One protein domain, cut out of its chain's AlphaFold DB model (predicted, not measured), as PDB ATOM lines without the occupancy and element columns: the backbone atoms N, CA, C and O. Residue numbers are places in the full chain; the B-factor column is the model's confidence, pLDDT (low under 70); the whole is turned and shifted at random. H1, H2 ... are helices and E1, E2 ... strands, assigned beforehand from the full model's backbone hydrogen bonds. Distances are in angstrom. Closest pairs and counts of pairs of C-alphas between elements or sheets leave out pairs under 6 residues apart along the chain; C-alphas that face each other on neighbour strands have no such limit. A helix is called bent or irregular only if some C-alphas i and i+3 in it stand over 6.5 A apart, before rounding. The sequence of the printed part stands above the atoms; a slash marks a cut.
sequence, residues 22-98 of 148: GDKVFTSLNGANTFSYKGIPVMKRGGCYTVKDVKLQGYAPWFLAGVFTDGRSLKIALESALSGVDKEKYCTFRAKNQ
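AT A GLANCE: This is residues 22 to 98 of the 148 residues of an uncharacterized protein of Serratia odorifera DSM 4582 (UniProt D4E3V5). A small sheet, the meander E1, E2, E3, has helix H3 along one face, making two layers, a sheet and a helix; short H2 packs beside H3. H4 grazes the sheet near the E1 to E2 turn, and irregular H1 lies off the other end. The printed part has 77 residues, with four named helices and three named strands that follow along the chain as H1, E1, E2, E3, H2, H3, H4; the sheet's order is E1 - E2 - E3, all antiparallel. Its class is mixed, helices and strands; it is compact, with a radius of gyration of the C-alphas of 12.8 A, and elongated, spanning 36 by 23 by 19 A.

IN THESE COORDINATES: H1, residues 22 to 25, begins at C-alpha 22 (-53.519, 42.110, -35.408) and is irregular, with C-alphas 22 and 25 7.2 A apart. E1, residues 32 to 37, is 15.9 A long, and E2, residues 40 to 45, 16.3 A. E3 is residues 48 to 51, and H2 residues 61 to 64. H3, residues 71 to 82, is 16.2 A long; H4, residues 87 to 96, is 14.4 A long and ends at C-alpha 96 (-49.836, 57.996, -12.570).

HOW THE PARTS SIT: E1 and E2 form a hairpin, with N 35 and O 42 2.9 A apart; in the hairpin E2 and E3, N 43 and O 50 are 2.8 A apart, each within hydrogen-bond range. H3 is on the sheet at a height of 9.4 A, along the strands at 23 degrees to E2 on the local plane. H2 and H3 touch, closest at the C-alphas of Phe 63 and Ala 77, 5.4 A. H4 only grazes the sheet with residues 90 to 96, and H3 and H4 are apart. Every O i to N i+4 pair is within hydrogen-bond range in H3 and H4; H1 and H2 are too short for such a pair.

THE WHOLE: The C-alphas farthest apart, of Leu 29 and Gly 84, are 37.2 A apart. The printed part has no cut and no long link. Residues 22 to 30 have pLDDT under 70.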
ATOM      1  N   GLY A  22     -53.195  41.067 -36.383       39.78
ATOM      2  CA  GLY A  22     -53.519  42.110 -35.408       39.78
ATOM      3  C   GLY A  22     -52.323  42.757 -34.694       39.78
ATOM      4  O   GLY A  22     -52.495  43.764 -34.013       39.78
ATOM      5  N   ASP A  23     -51.106  42.238 -34.858       43.84
ATOM      6  CA  ASP A  23     -49.942  42.633 -34.045       43.84
ATOM      7  C   ASP A  23     -49.128  43.815 -34.639       43.84
ATOM      8  O   ASP A  23     -48.103  44.225 -34.089       43.84
ATOM      9  N   LYS A  24     -49.575  44.400 -35.765       45.94
ATOM     10  CA  LYS A  24     -48.901  45.533 -36.446       45.94
ATOM     11  C   LYS A  24     -48.997  46.870 -35.697       45.94
ATOM     12  O   LYS A  24     -48.382  47.845 -36.116       45.94
ATOM     13  N   VAL A  25     -49.758  46.940 -34.607       48.81
ATOM     14  CA  VAL A  25     -50.048  48.201 -33.899       48.81
ATOM     15  C   VAL A  25     -48.938  48.590 -32.893       48.81
ATOM     16  O   VAL A  25     -48.906  49.727 -32.423       48.81
ATOM     17  N   PHE A  26     -47.987  47.696 -32.569       54.00
ATOM     18  CA  PHE A  26     -47.277  47.770 -31.274       54.00
ATOM     19  C   PHE A  26     -45.752  47.633 -31.260       54.00
ATOM     20  O   PHE A  26     -45.187  47.336 -30.205       54.00
ATOM     21  N   THR A  27     -45.042  47.849 -32.361       52.09
ATOM     22  CA  THR A  27     -43.574  47.745 -32.328       52.09
ATOM     23  C   THR A  27     -42.912  49.107 -32.456       52.09
ATOM     24  O   THR A  27     -42.996  49.732 -33.510       52.09
ATOM     25  N   SER A  28     -42.199  49.522 -31.400       54.50
ATOM     26  CA  SER A  28     -41.130  50.519 -31.530       54.50
ATOM     27  C   SER A  28     -40.143  50.083 -32.599       54.50
ATOM     28  O   SER A  28     -40.041  48.891 -32.906       54.50
ATOM     29  N   LEU A  29     -39.328  51.024 -33.076       55.62
ATOM     30  CA  LEU A  29     -38.134  50.737 -33.879       55.62
ATOM     31  C   LEU A  29     -37.259  49.604 -33.298       55.62
ATOM     32  O   LEU A  29     -36.604  48.893 -34.053       55.62
ATOM     33  N   ASN A  30     -37.322  49.361 -31.982       59.22
ATOM     34  CA  ASN A  30     -36.558  48.327 -31.278       59.22
ATOM     35  C   ASN A  30     -37.369  47.061 -30.921       59.22
ATOM     36  O   ASN A  30     -36.870  46.187 -30.206       59.22
ATOM     37  N   GLY A  31     -38.631  46.957 -31.354       70.56
ATOM     38  CA  GLY A  31     -39.515  45.820 -31.059       70.56
ATOM     39  C   GLY A  31     -39.902  45.674 -29.581       70.56
ATOM     40  O   GLY A  31     -40.370  44.608 -29.172       70.56
ATOM     41  N   ALA A  32     -39.690  46.723 -28.782       83.44
ATOM     42  CA  ALA A  32     -40.037  46.798 -27.367       83.44
ATOM     43  C   ALA A  32     -41.068  47.905 -27.120       83.44
ATOM     44  O   ALA A  32     -40.867  49.050 -27.515       83.44
ATOM     45  N   ASN A  33     -42.155  47.590 -26.435       89.06
ATOM     46  CA  ASN A  33     -43.169  48.555 -26.041       89.06
ATOM     47  C   ASN A  33     -43.416  48.449 -24.541       89.06
ATOM     48  O   ASN A  33     -43.367  47.358 -23.982       89.06
ATOM     49  N   THR A  34     -43.681  49.570 -23.878       92.44
ATOM     50  CA  THR A  34     -44.129  49.560 -22.483       92.44
ATOM     51  C   THR A  34     -45.498  50.200 -22.413       92.44
ATOM     52  O   THR A  34     -45.673  51.303 -22.917       92.44
ATOM     53  N   PHE A  35     -46.445  49.527 -21.776       93.50
ATOM     54  CA  PHE A  35     -47.798  50.004 -21.515       93.50
ATOM     55  C   PHE A  35     -48.167  49.703 -20.060       93.50
ATOM     56  O   PHE A  35     -47.379  49.146 -19.305       93.50
ATOM     57  N   SER A  36     -49.356  50.104 -19.648       94.75
ATOM     58  CA  SER A  36     -49.931  49.875 -18.329       94.75
ATOM     59  C   SER A  36     -51.153  48.972 -18.461       94.75
ATOM     60  O   SER A  36     -52.006  49.230 -19.310       94.75
ATOM     61  N   TYR A  37     -51.255  47.929 -17.641       94.69
ATOM     62  CA  TYR A  37     -52.498  47.182 -17.452       94.69
ATOM     63  C   TYR A  37     -52.983  47.401 -16.026       94.69
ATOM     64  O   TYR A  37     -52.271  47.055 -15.082       94.69
ATOM     65  N   LYS A  38     -54.182  47.966 -15.850       92.88
ATOM     66  CA  LYS A  38     -54.738  48.281 -14.526       92.88
ATOM     67  C   LYS A  38     -53.733  49.074 -13.667       92.88
ATOM     68  O   LYS A  38     -53.506  48.781 -12.501       92.88
ATOM     69  N   GLY A  39     -53.053  50.051 -14.263       91.62
ATOM     70  CA  GLY A  39     -52.002  50.834 -13.608       91.62
ATOM     71  C   GLY A  39     -50.632  50.157 -13.482       91.62
ATOM     72  O   GLY A  39     -49.677  50.845 -13.127       91.62
ATOM     73  N   ILE A  40     -50.497  48.854 -13.749       94.31
ATOM     74  CA  ILE A  40     -49.240  48.104 -13.623       94.31
ATOM     75  C   ILE A  40     -48.425  48.203 -14.924       94.31
ATOM     76  O   ILE A  40     -48.915  47.776 -15.970       94.31
ATOM     77  N   PRO A  41     -47.175  48.707 -14.894       94.25
ATOM     78  CA  PRO A  41     -46.334  48.780 -16.086       94.25
ATOM     79  C   PRO A  41     -45.895  47.400 -16.600       94.25
ATOM     80  O   PRO A  41     -45.222  46.639 -15.902       94.25
ATOM     81  N   VAL A  42     -46.203  47.125 -17.864       94.69
ATOM     82  CA  VAL A  42     -45.867  45.910 -18.610       94.69
ATOM     83  C   VAL A  42     -44.987  46.276 -19.798       94.69
ATOM     84  O   VAL A  42     -45.328  47.150 -20.593       94.69
ATOM     85  N   MET A  43     -43.860  45.587 -19.949       93.12
ATOM     86  CA  MET A  43     -43.004  45.670 -21.130       93.12
ATOM     87  C   MET A  43     -43.251  44.456 -22.030       93.12
ATOM     88  O   MET A  43     -43.069  43.326 -21.586       93.12
ATOM     89  N   LYS A  44     -43.625  44.691 -23.291       91.38
ATOM     90  CA  LYS A  44     -43.702  43.691 -24.363       91.38
ATOM     91  C   LYS A  44     -42.455  43.791 -25.234       91.38
ATOM     92  O   LYS A  44     -42.156  44.865 -25.749       91.38
ATOM     93  N   ARG A  45     -41.732  42.690 -25.426       89.75
ATOM     94  CA  ARG A  45     -40.566  42.607 -26.317       89.75
ATOM     95  C   ARG A  45     -40.503  41.234 -26.968       89.75
ATOM     96  O   ARG A  45     -40.469  40.227 -26.273       89.75
ATOM     97  N   GLY A  46     -40.470  41.189 -28.300       84.12
ATOM     98  CA  GLY A  46     -40.329  39.927 -29.040       84.12
ATOM     99  C   GLY A  46     -41.435  38.899 -28.763       84.12
ATOM    100  O   GLY A  46     -41.154  37.708 -28.729       84.12
ATOM    101  N   GLY A  47     -42.672  39.351 -28.515       83.88
ATOM    102  CA  GLY A  47     -43.805  38.483 -28.155       83.88
ATOM    103  C   GLY A  47     -43.849  38.065 -26.681       83.88
ATOM    104  O   GLY A  47     -44.815  37.446 -26.251       83.88
ATOM    105  N   CYS A  48     -42.841  38.443 -25.897       89.69
ATOM    106  CA  CYS A  48     -42.774  38.182 -24.470       89.69
ATOM    107  C   CYS A  48     -43.191  39.413 -23.662       89.69
ATOM    108  O   CYS A  48     -42.888  40.542 -24.044       89.69
ATOM    109  N   TYR A  49     -43.815  39.190 -22.513       93.19
ATOM    110  CA  TYR A  49     -44.219  40.204 -21.554       93.19
ATOM    111  C   TYR A  49     -43.447  40.038 -20.251       93.19
ATOM    112  O   TYR A  49     -43.323  38.938 -19.711       93.19
ATOM    113  N   THR A  50     -42.978  41.157 -19.720       94.06
ATOM    114  CA  THR A  50     -42.334  41.253 -18.409       94.06
ATOM    115  C   THR A  50     -42.955  42.402 -17.638       94.06
ATOM    116  O   THR A  50     -43.109  43.500 -18.183       94.06
ATOM    117  N   VAL A  51     -43.300  42.165 -16.379       93.25
ATOM    118  CA  VAL A  51     -43.867  43.193 -15.506       93.25
ATOM    119  C   VAL A  51     -42.747  43.865 -14.724       93.25
ATOM    120  O   VAL A  51     -41.842  43.193 -14.236       93.25
ATOM    121  N   LYS A  52     -42.778  45.198 -14.631       88.31
ATOM    122  CA  LYS A  52     -41.827  45.928 -13.783       88.31
ATOM    123  C   LYS A  52     -42.202  45.761 -12.314       88.31
ATOM    124  O   LYS A  52     -43.384  45.718 -11.984       88.31
ATOM    125  N   ASP A  53     -41.204  45.757 -11.438       85.12
ATOM    126  CA  ASP A  53     -41.443  45.705  -9.997       85.12
ATOM    127  C   ASP A  53     -42.309  46.877  -9.530       85.12
ATOM    128  O   ASP A  53     -42.022  48.050  -9.796       85.12
ATOM    129  N   VAL A  54     -43.369  46.548  -8.794       86.75
ATOM    130  CA  VAL A  54     -44.311  47.517  -8.236       86.75
ATOM    131  C   VAL A  54     -44.275  47.447  -6.718       86.75
ATOM    132  O   VAL A  54     -44.493  46.401  -6.112       86.75
ATOM    133  N   LYS A  55     -44.031  48.600  -6.092       86.50
ATOM    134  CA  LYS A  55     -44.112  48.774  -4.640       86.50
ATOM    135  C   LYS A  55     -45.499  49.287  -4.279       86.50
ATOM    136  O   LYS A  55     -45.716  50.494  -4.196       86.50
ATOM    137  N   LEU A  56     -46.435  48.365  -4.098       90.56
ATOM    138  CA  LEU A  56     -47.809  48.670  -3.721       90.56
ATOM    139  C   LEU A  56     -48.237  47.767  -2.560       90.56
ATOM    140  O   LEU A  56     -47.929  46.580  -2.537       90.56
ATOM    141  N   GLN A  57     -48.896  48.338  -1.555       88.12
ATOM    142  CA  GLN A  57     -49.287  47.587  -0.362       88.12
ATOM    143  C   GLN A  57     -50.349  46.541  -0.715       88.12
ATOM    144  O   GLN A  57     -51.333  46.865  -1.377       88.12
ATOM    145  N   GLY A  58     -50.138  45.301  -0.264       86.88
ATOM    146  CA  GLY A  58     -51.018  44.169  -0.571       86.88
ATOM    147  C   GLY A  58     -50.829  43.582  -1.975       86.88
ATOM    148  O   GLY A  58     -51.537  42.650  -2.344       86.88
ATOM    149  N   TYR A  59     -49.870  44.102  -2.749       92.31
ATOM    150  CA  TYR A  59     -49.499  43.545  -4.045       92.31
ATOM    151  C   TYR A  59     -48.685  42.268  -3.862       92.31
ATOM    152  O   TYR A  59     -47.743  42.231  -3.070       92.31
ATOM    153  N   ALA A  60     -49.049  41.235  -4.616       92.06
ATOM    154  CA  ALA A  60     -48.443  39.913  -4.561       92.06
ATOM    155  C   ALA A  60     -47.530  39.680  -5.785       92.06
ATOM    156  O   ALA A  60     -47.970  39.096  -6.779       92.06
ATOM    157  N   PRO A  61     -46.256  40.128  -5.757       89.50
ATOM    158  CA  PRO A  61     -45.378  40.113  -6.933       89.50
ATOM    159  C   PRO A  61     -45.007  38.704  -7.410       89.50
ATOM    160  O   PRO A  61     -44.645  38.530  -8.569       89.50
ATOM    161  N   TRP A  62     -45.115  37.684  -6.553       89.56
ATOM    162  CA  TRP A  62     -44.764  36.302  -6.895       89.56
ATOM    163  C   TRP A  62     -45.620  35.715  -8.024       89.56
ATOM    164  O   TRP A  62     -45.132  34.862  -8.758       89.56
ATOM    165  N   PHE A  63     -46.855  36.193  -8.226       89.62
ATOM    166  CA  PHE A  63     -47.678  35.791  -9.376       89.62
ATOM    167  C   PHE A  63     -47.082  36.235 -10.717       89.62
ATOM    168  O   PHE A  63     -47.439  35.691 -11.757       89.62
ATOM    169  N   LEU A  64     -46.183  37.221 -10.698       90.62
ATOM    170  CA  LEU A  64     -45.605  37.863 -11.877       90.62
ATOM    171  C   LEU A  64     -44.108  37.582 -12.016       90.62
ATOM    172  O   LEU A  64     -43.426  38.235 -12.805       90.62
ATOM    173  N   ALA A  65     -43.599  36.603 -11.266       87.00
ATOM    174  CA  ALA A  65     -42.228  36.151 -11.388       87.00
ATOM    175  C   ALA A  65     -42.022  35.455 -12.744       87.00
ATOM    176  O   ALA A  65     -42.522  34.354 -12.973       87.00
ATOM    177  N   GLY A  66     -41.266  36.095 -13.639       88.38
ATOM    178  CA  GLY A  66     -40.821  35.502 -14.899       88.38
ATOM    179  C   GLY A  66     -41.262  36.260 -16.149       88.38
ATOM    180  O   GLY A  66     -41.472  37.472 -16.140       88.38
ATOM    181  N   VAL A  67     -41.334  35.518 -17.255       91.81
ATOM    182  CA  VAL A  67     -41.650  36.023 -18.592       91.81
ATOM    183  C   VAL A  67     -42.904  35.315 -19.088       91.81
ATOM    184  O   VAL A  67     -42.962  34.088 -19.084       91.81
ATOM    185  N   PHE A  68     -43.887  36.081 -19.548       92.19
ATOM    186  CA  PHE A  68     -45.124  35.549 -20.118       92.19
ATOM    187  C   PHE A  68     -45.044  35.610 -21.639       92.19
ATOM    188  O   PHE A  68     -44.578  36.601 -22.187       92.19
ATOM    189  N   THR A  69     -45.503  34.583 -22.343       90.56
ATOM    190  CA  THR A  69     -45.541  34.567 -23.819       90.56
ATOM    191  C   THR A  69     -46.944  34.800 -24.370       90.56
ATOM    192  O   THR A  69     -47.115  34.987 -25.571       90.56
ATOM    193  N   ASP A  70     -47.952  34.828 -23.498       88.62
ATOM    194  CA  ASP A  70     -49.341  35.048 -23.864       88.62
ATOM    195  C   ASP A  70     -50.010  36.076 -22.939       88.62
ATOM    196  O   ASP A  70     -49.806  36.111 -21.721       88.62
ATOM    197  N   GLY A  71     -50.830  36.946 -23.535       88.19
ATOM    198  CA  GLY A  71     -51.487  38.031 -22.808       88.19
ATOM    199  C   GLY A  71     -52.582  37.557 -21.848       88.19
ATOM    200  O   GLY A  71     -52.923  38.275 -20.907       88.19
ATOM    201  N   ARG A  72     -53.132  36.351 -22.044       90.19
ATOM    202  CA  ARG A  72     -54.214  35.815 -21.207       90.19
ATOM    203  C   ARG A  72     -53.682  35.351 -19.854       90.19
ATOM    204  O   ARG A  72     -54.249  35.733 -18.832       90.19
ATOM    205  N   SER A  73     -52.590  34.593 -19.836       91.50
ATOM    206  CA  SER A  73     -51.891  34.181 -18.616       91.50
ATOM    207  C   SER A  73     -51.374  35.393 -17.857       91.50
ATOM    208  O   SER A  73     -51.576  35.481 -16.647       91.50
ATOM    209  N   LEU A  74     -50.802  36.374 -18.567       94.12
ATOM    210  CA  LEU A  74     -50.384  37.636 -17.958       94.12
ATOM    211  C   LEU A  74     -51.561  38.350 -17.279       94.12
ATOM    212  O   LEU A  74     -51.436  38.793 -16.140       94.12
ATOM    213  N   LYS A  75     -52.710  38.456 -17.959       94.06
ATOM    214  CA  LYS A  75     -53.912  39.085 -17.398       94.06
ATOM    215  C   LYS A  75     -54.357  38.399 -16.107       94.06
ATOM    216  O   LYS A  75     -54.614  39.087 -15.123       94.06
ATOM    217  N   ILE A  76     -54.438  37.068 -16.108       93.94
ATOM    218  CA  ILE A  76     -54.841  36.287 -14.930       93.94
ATOM    219  C   ILE A  76     -53.860  36.534 -13.780       93.94
ATOM    220  O   ILE A  76     -54.282  36.860 -12.674       93.94
ATOM    221  N   ALA A  77     -52.556  36.465 -14.057       94.00
ATOM    222  CA  ALA A  77     -51.519  36.705 -13.063       94.00
ATOM    223  C   ALA A  77     -51.575  38.129 -12.481       94.00
ATOM    224  O   ALA A  77     -51.464  38.303 -11.268       94.00
ATOM    225  N   LEU A  78     -51.806  39.146 -13.319       94.44
ATOM    226  CA  LEU A  78     -51.974  40.538 -12.883       94.44
ATOM    227  C   LEU A  78     -53.209  40.707 -11.995       94.44
ATOM    228  O   LEU A  78     -53.153  41.403 -10.985       94.44
ATOM    229  N   GLU A  79     -54.324  40.065 -12.341       93.94
ATOM    230  CA  GLU A  79     -55.545  40.117 -11.532       93.94
ATOM    231  C   GLU A  79     -55.374  39.421 -10.181       93.94
ATOM    232  O   GLU A  79     -55.821  39.958  -9.166       93.94
ATOM    233  N   SER A  80     -54.659  38.293 -10.137       94.56
ATOM    234  CA  SER A  80     -54.276  37.641  -8.881       94.56
ATOM    235  C   SER A  80     -53.319  38.497  -8.047       94.56
ATOM    236  O   SER A  80     -53.489  38.598  -6.837       94.56
ATOM    237  N   ALA A  81     -52.349  39.171  -8.672       93.12
ATOM    238  CA  ALA A  81     -51.407  40.042  -7.967       93.12
ATOM    239  C   ALA A  81     -52.080  41.276  -7.336       93.12
ATOM    240  O   ALA A  81     -51.616  41.784  -6.312       93.12
ATOM    241  N   LEU A  82     -53.167  41.756  -7.949       93.31
ATOM    242  CA  LEU A  82     -53.916  42.942  -7.534       93.31
ATOM    243  C   LEU A  82     -55.032  42.658  -6.514       93.31
ATOM    244  O   LEU A  82     -55.594  43.605  -5.968       93.31
ATOM    245  N   SER A  83     -55.379  41.396  -6.243       92.94
ATOM    246  CA  SER A  83     -56.587  41.056  -5.474       92.94
ATOM    247  C   SER A  83     -56.566  41.538  -4.018       92.94
ATOM    248  O   SER A  83     -57.622  41.806  -3.450       92.94
ATOM    249  N   GLY A  84     -55.381  41.634  -3.410       89.75
ATOM    250  CA  GLY A  84     -55.187  42.031  -2.008       89.75
ATOM    251  C   GLY A  84     -54.758  43.485  -1.810       89.75
ATOM    252  O   GLY A  84     -54.389  43.869  -0.703       89.75
ATOM    253  N   VAL A  85     -54.747  44.282  -2.877       92.69
ATOM    254  CA  VAL A  85     -54.149  45.613  -2.871       92.69
ATOM    255  C   VAL A  85     -55.031  46.653  -2.167       92.69
ATOM    256  O   VAL A  85     -56.251  46.681  -2.329       92.69
ATOM    257  N   ASP A  86     -54.385  47.578  -1.453       91.88
ATOM    258  CA  ASP A  86     -55.036  48.768  -0.896       91.88
ATOM    259  C   ASP A  86     -55.631  49.670  -1.996       91.88
ATOM    260  O   ASP A  86     -54.917  50.180  -2.865       91.88
ATOM    261  N   LYS A  87     -56.955  49.877  -1.959       90.88
ATOM    262  CA  LYS A  87     -57.707  50.542  -3.036       90.88
ATOM    263  C   LYS A  87     -57.315  52.007  -3.240       90.88
ATOM    264  O   LYS A  87     -57.251  52.459  -4.384       90.88
ATOM    265  N   GLU A  88     -57.051  52.748  -2.167       90.62
ATOM    266  CA  GLU A  88     -56.736  54.180  -2.247       90.62
ATOM    267  C   GLU A  88     -55.351  54.406  -2.858       90.62
ATOM    268  O   GLU A  88     -55.183  55.176  -3.816       90.62
ATOM    269  N   LYS A  89     -54.353  53.660  -2.367       89.94
ATOM    270  CA  LYS A  89     -52.993  53.689  -2.919       89.94
ATOM    271  C   LYS A  89     -52.976  53.203  -4.360       89.94
ATOM    272  O   LYS A  89     -52.274  53.782  -5.191       89.94
ATOM    273  N   TYR A  90     -53.776  52.190  -4.676       92.19
ATOM    274  CA  TYR A  90     -53.910  51.670  -6.029       92.19
ATOM    275  C   TYR A  90     -54.511  52.675  -7.004       92.19
ATOM    276  O   TYR A  90     -53.969  52.847  -8.092       92.19
ATOM    277  N   CYS A  91     -55.573  53.387  -6.620       92.25
ATOM    278  CA  CYS A  91     -56.165  54.423  -7.467       92.25
ATOM    279  C   CYS A  91     -55.136  55.514  -7.803       92.25
ATOM    280  O   CYS A  91     -54.938  55.866  -8.968       92.25
ATOM    281  N   THR A  92     -54.388  55.964  -6.791       91.62
ATOM    282  CA  THR A  92     -53.314  56.952  -6.960       91.62
ATOM    283  C   THR A  92     -52.187  56.430  -7.855       91.62
ATOM    284  O   THR A  92     -51.641  57.170  -8.675       91.62
ATOM    285  N   PHE A  93     -51.823  55.155  -7.712       91.81
ATOM    286  CA  PHE A  93     -50.812  54.511  -8.547       91.81
ATOM    287  C   PHE A  93     -51.273  54.391 -10.007       91.81
ATOM    288  O   PHE A  93     -50.547  54.793 -10.916       91.81
ATOM    289  N   ARG A  94     -52.507  53.928 -10.235       92.88
ATOM    290  CA  ARG A  94     -53.120  53.797 -11.565       92.88
ATOM    291  C   ARG A  94     -53.231  55.142 -12.277       92.88
ATOM    292  O   ARG A  94     -52.900  55.227 -13.454       92.88
ATOM    293  N   ALA A  95     -53.589  56.208 -11.560       91.06
ATOM    294  CA  ALA A  95     -53.667  57.556 -12.121       91.06
ATOM    295  C   ALA A  95     -52.320  58.083 -12.654       91.06
ATOM    296  O   ALA A  95     -52.315  58.891 -13.581       91.06
ATOM    297  N   LYS A  96     -51.186  57.624 -12.104       90.94
ATOM    298  CA  LYS A  96     -49.836  57.996 -12.570       90.94
ATOM    299  C   LYS A  96     -49.391  57.211 -13.805       90.94
ATOM    300  O   LYS A  96     -48.586  57.717 -14.577       90.94
ATOM    301  N   ASN A  97     -49.896  55.993 -13.981       93.06
ATOM    302  CA  ASN A  97     -49.480  55.077 -15.041       93.06
ATOM    303  C   ASN A  97     -50.542  55.015 -16.140       93.06
ATOM    304  O   ASN A  97     -51.292  54.041 -16.248       93.06
ATOM    305  N   GLN A  98     -50.596  56.072 -16.947       94.25
ATOM    306  CA  GLN A  98     -51.568  56.217 -18.029       94.25
ATOM    307  C   GLN A  98     -50.993  55.775 -19.371       94.25
ATOM    308  O   GLN A  98     -49.857  56.104 -19.714       94.25
TER     309      GLN A  98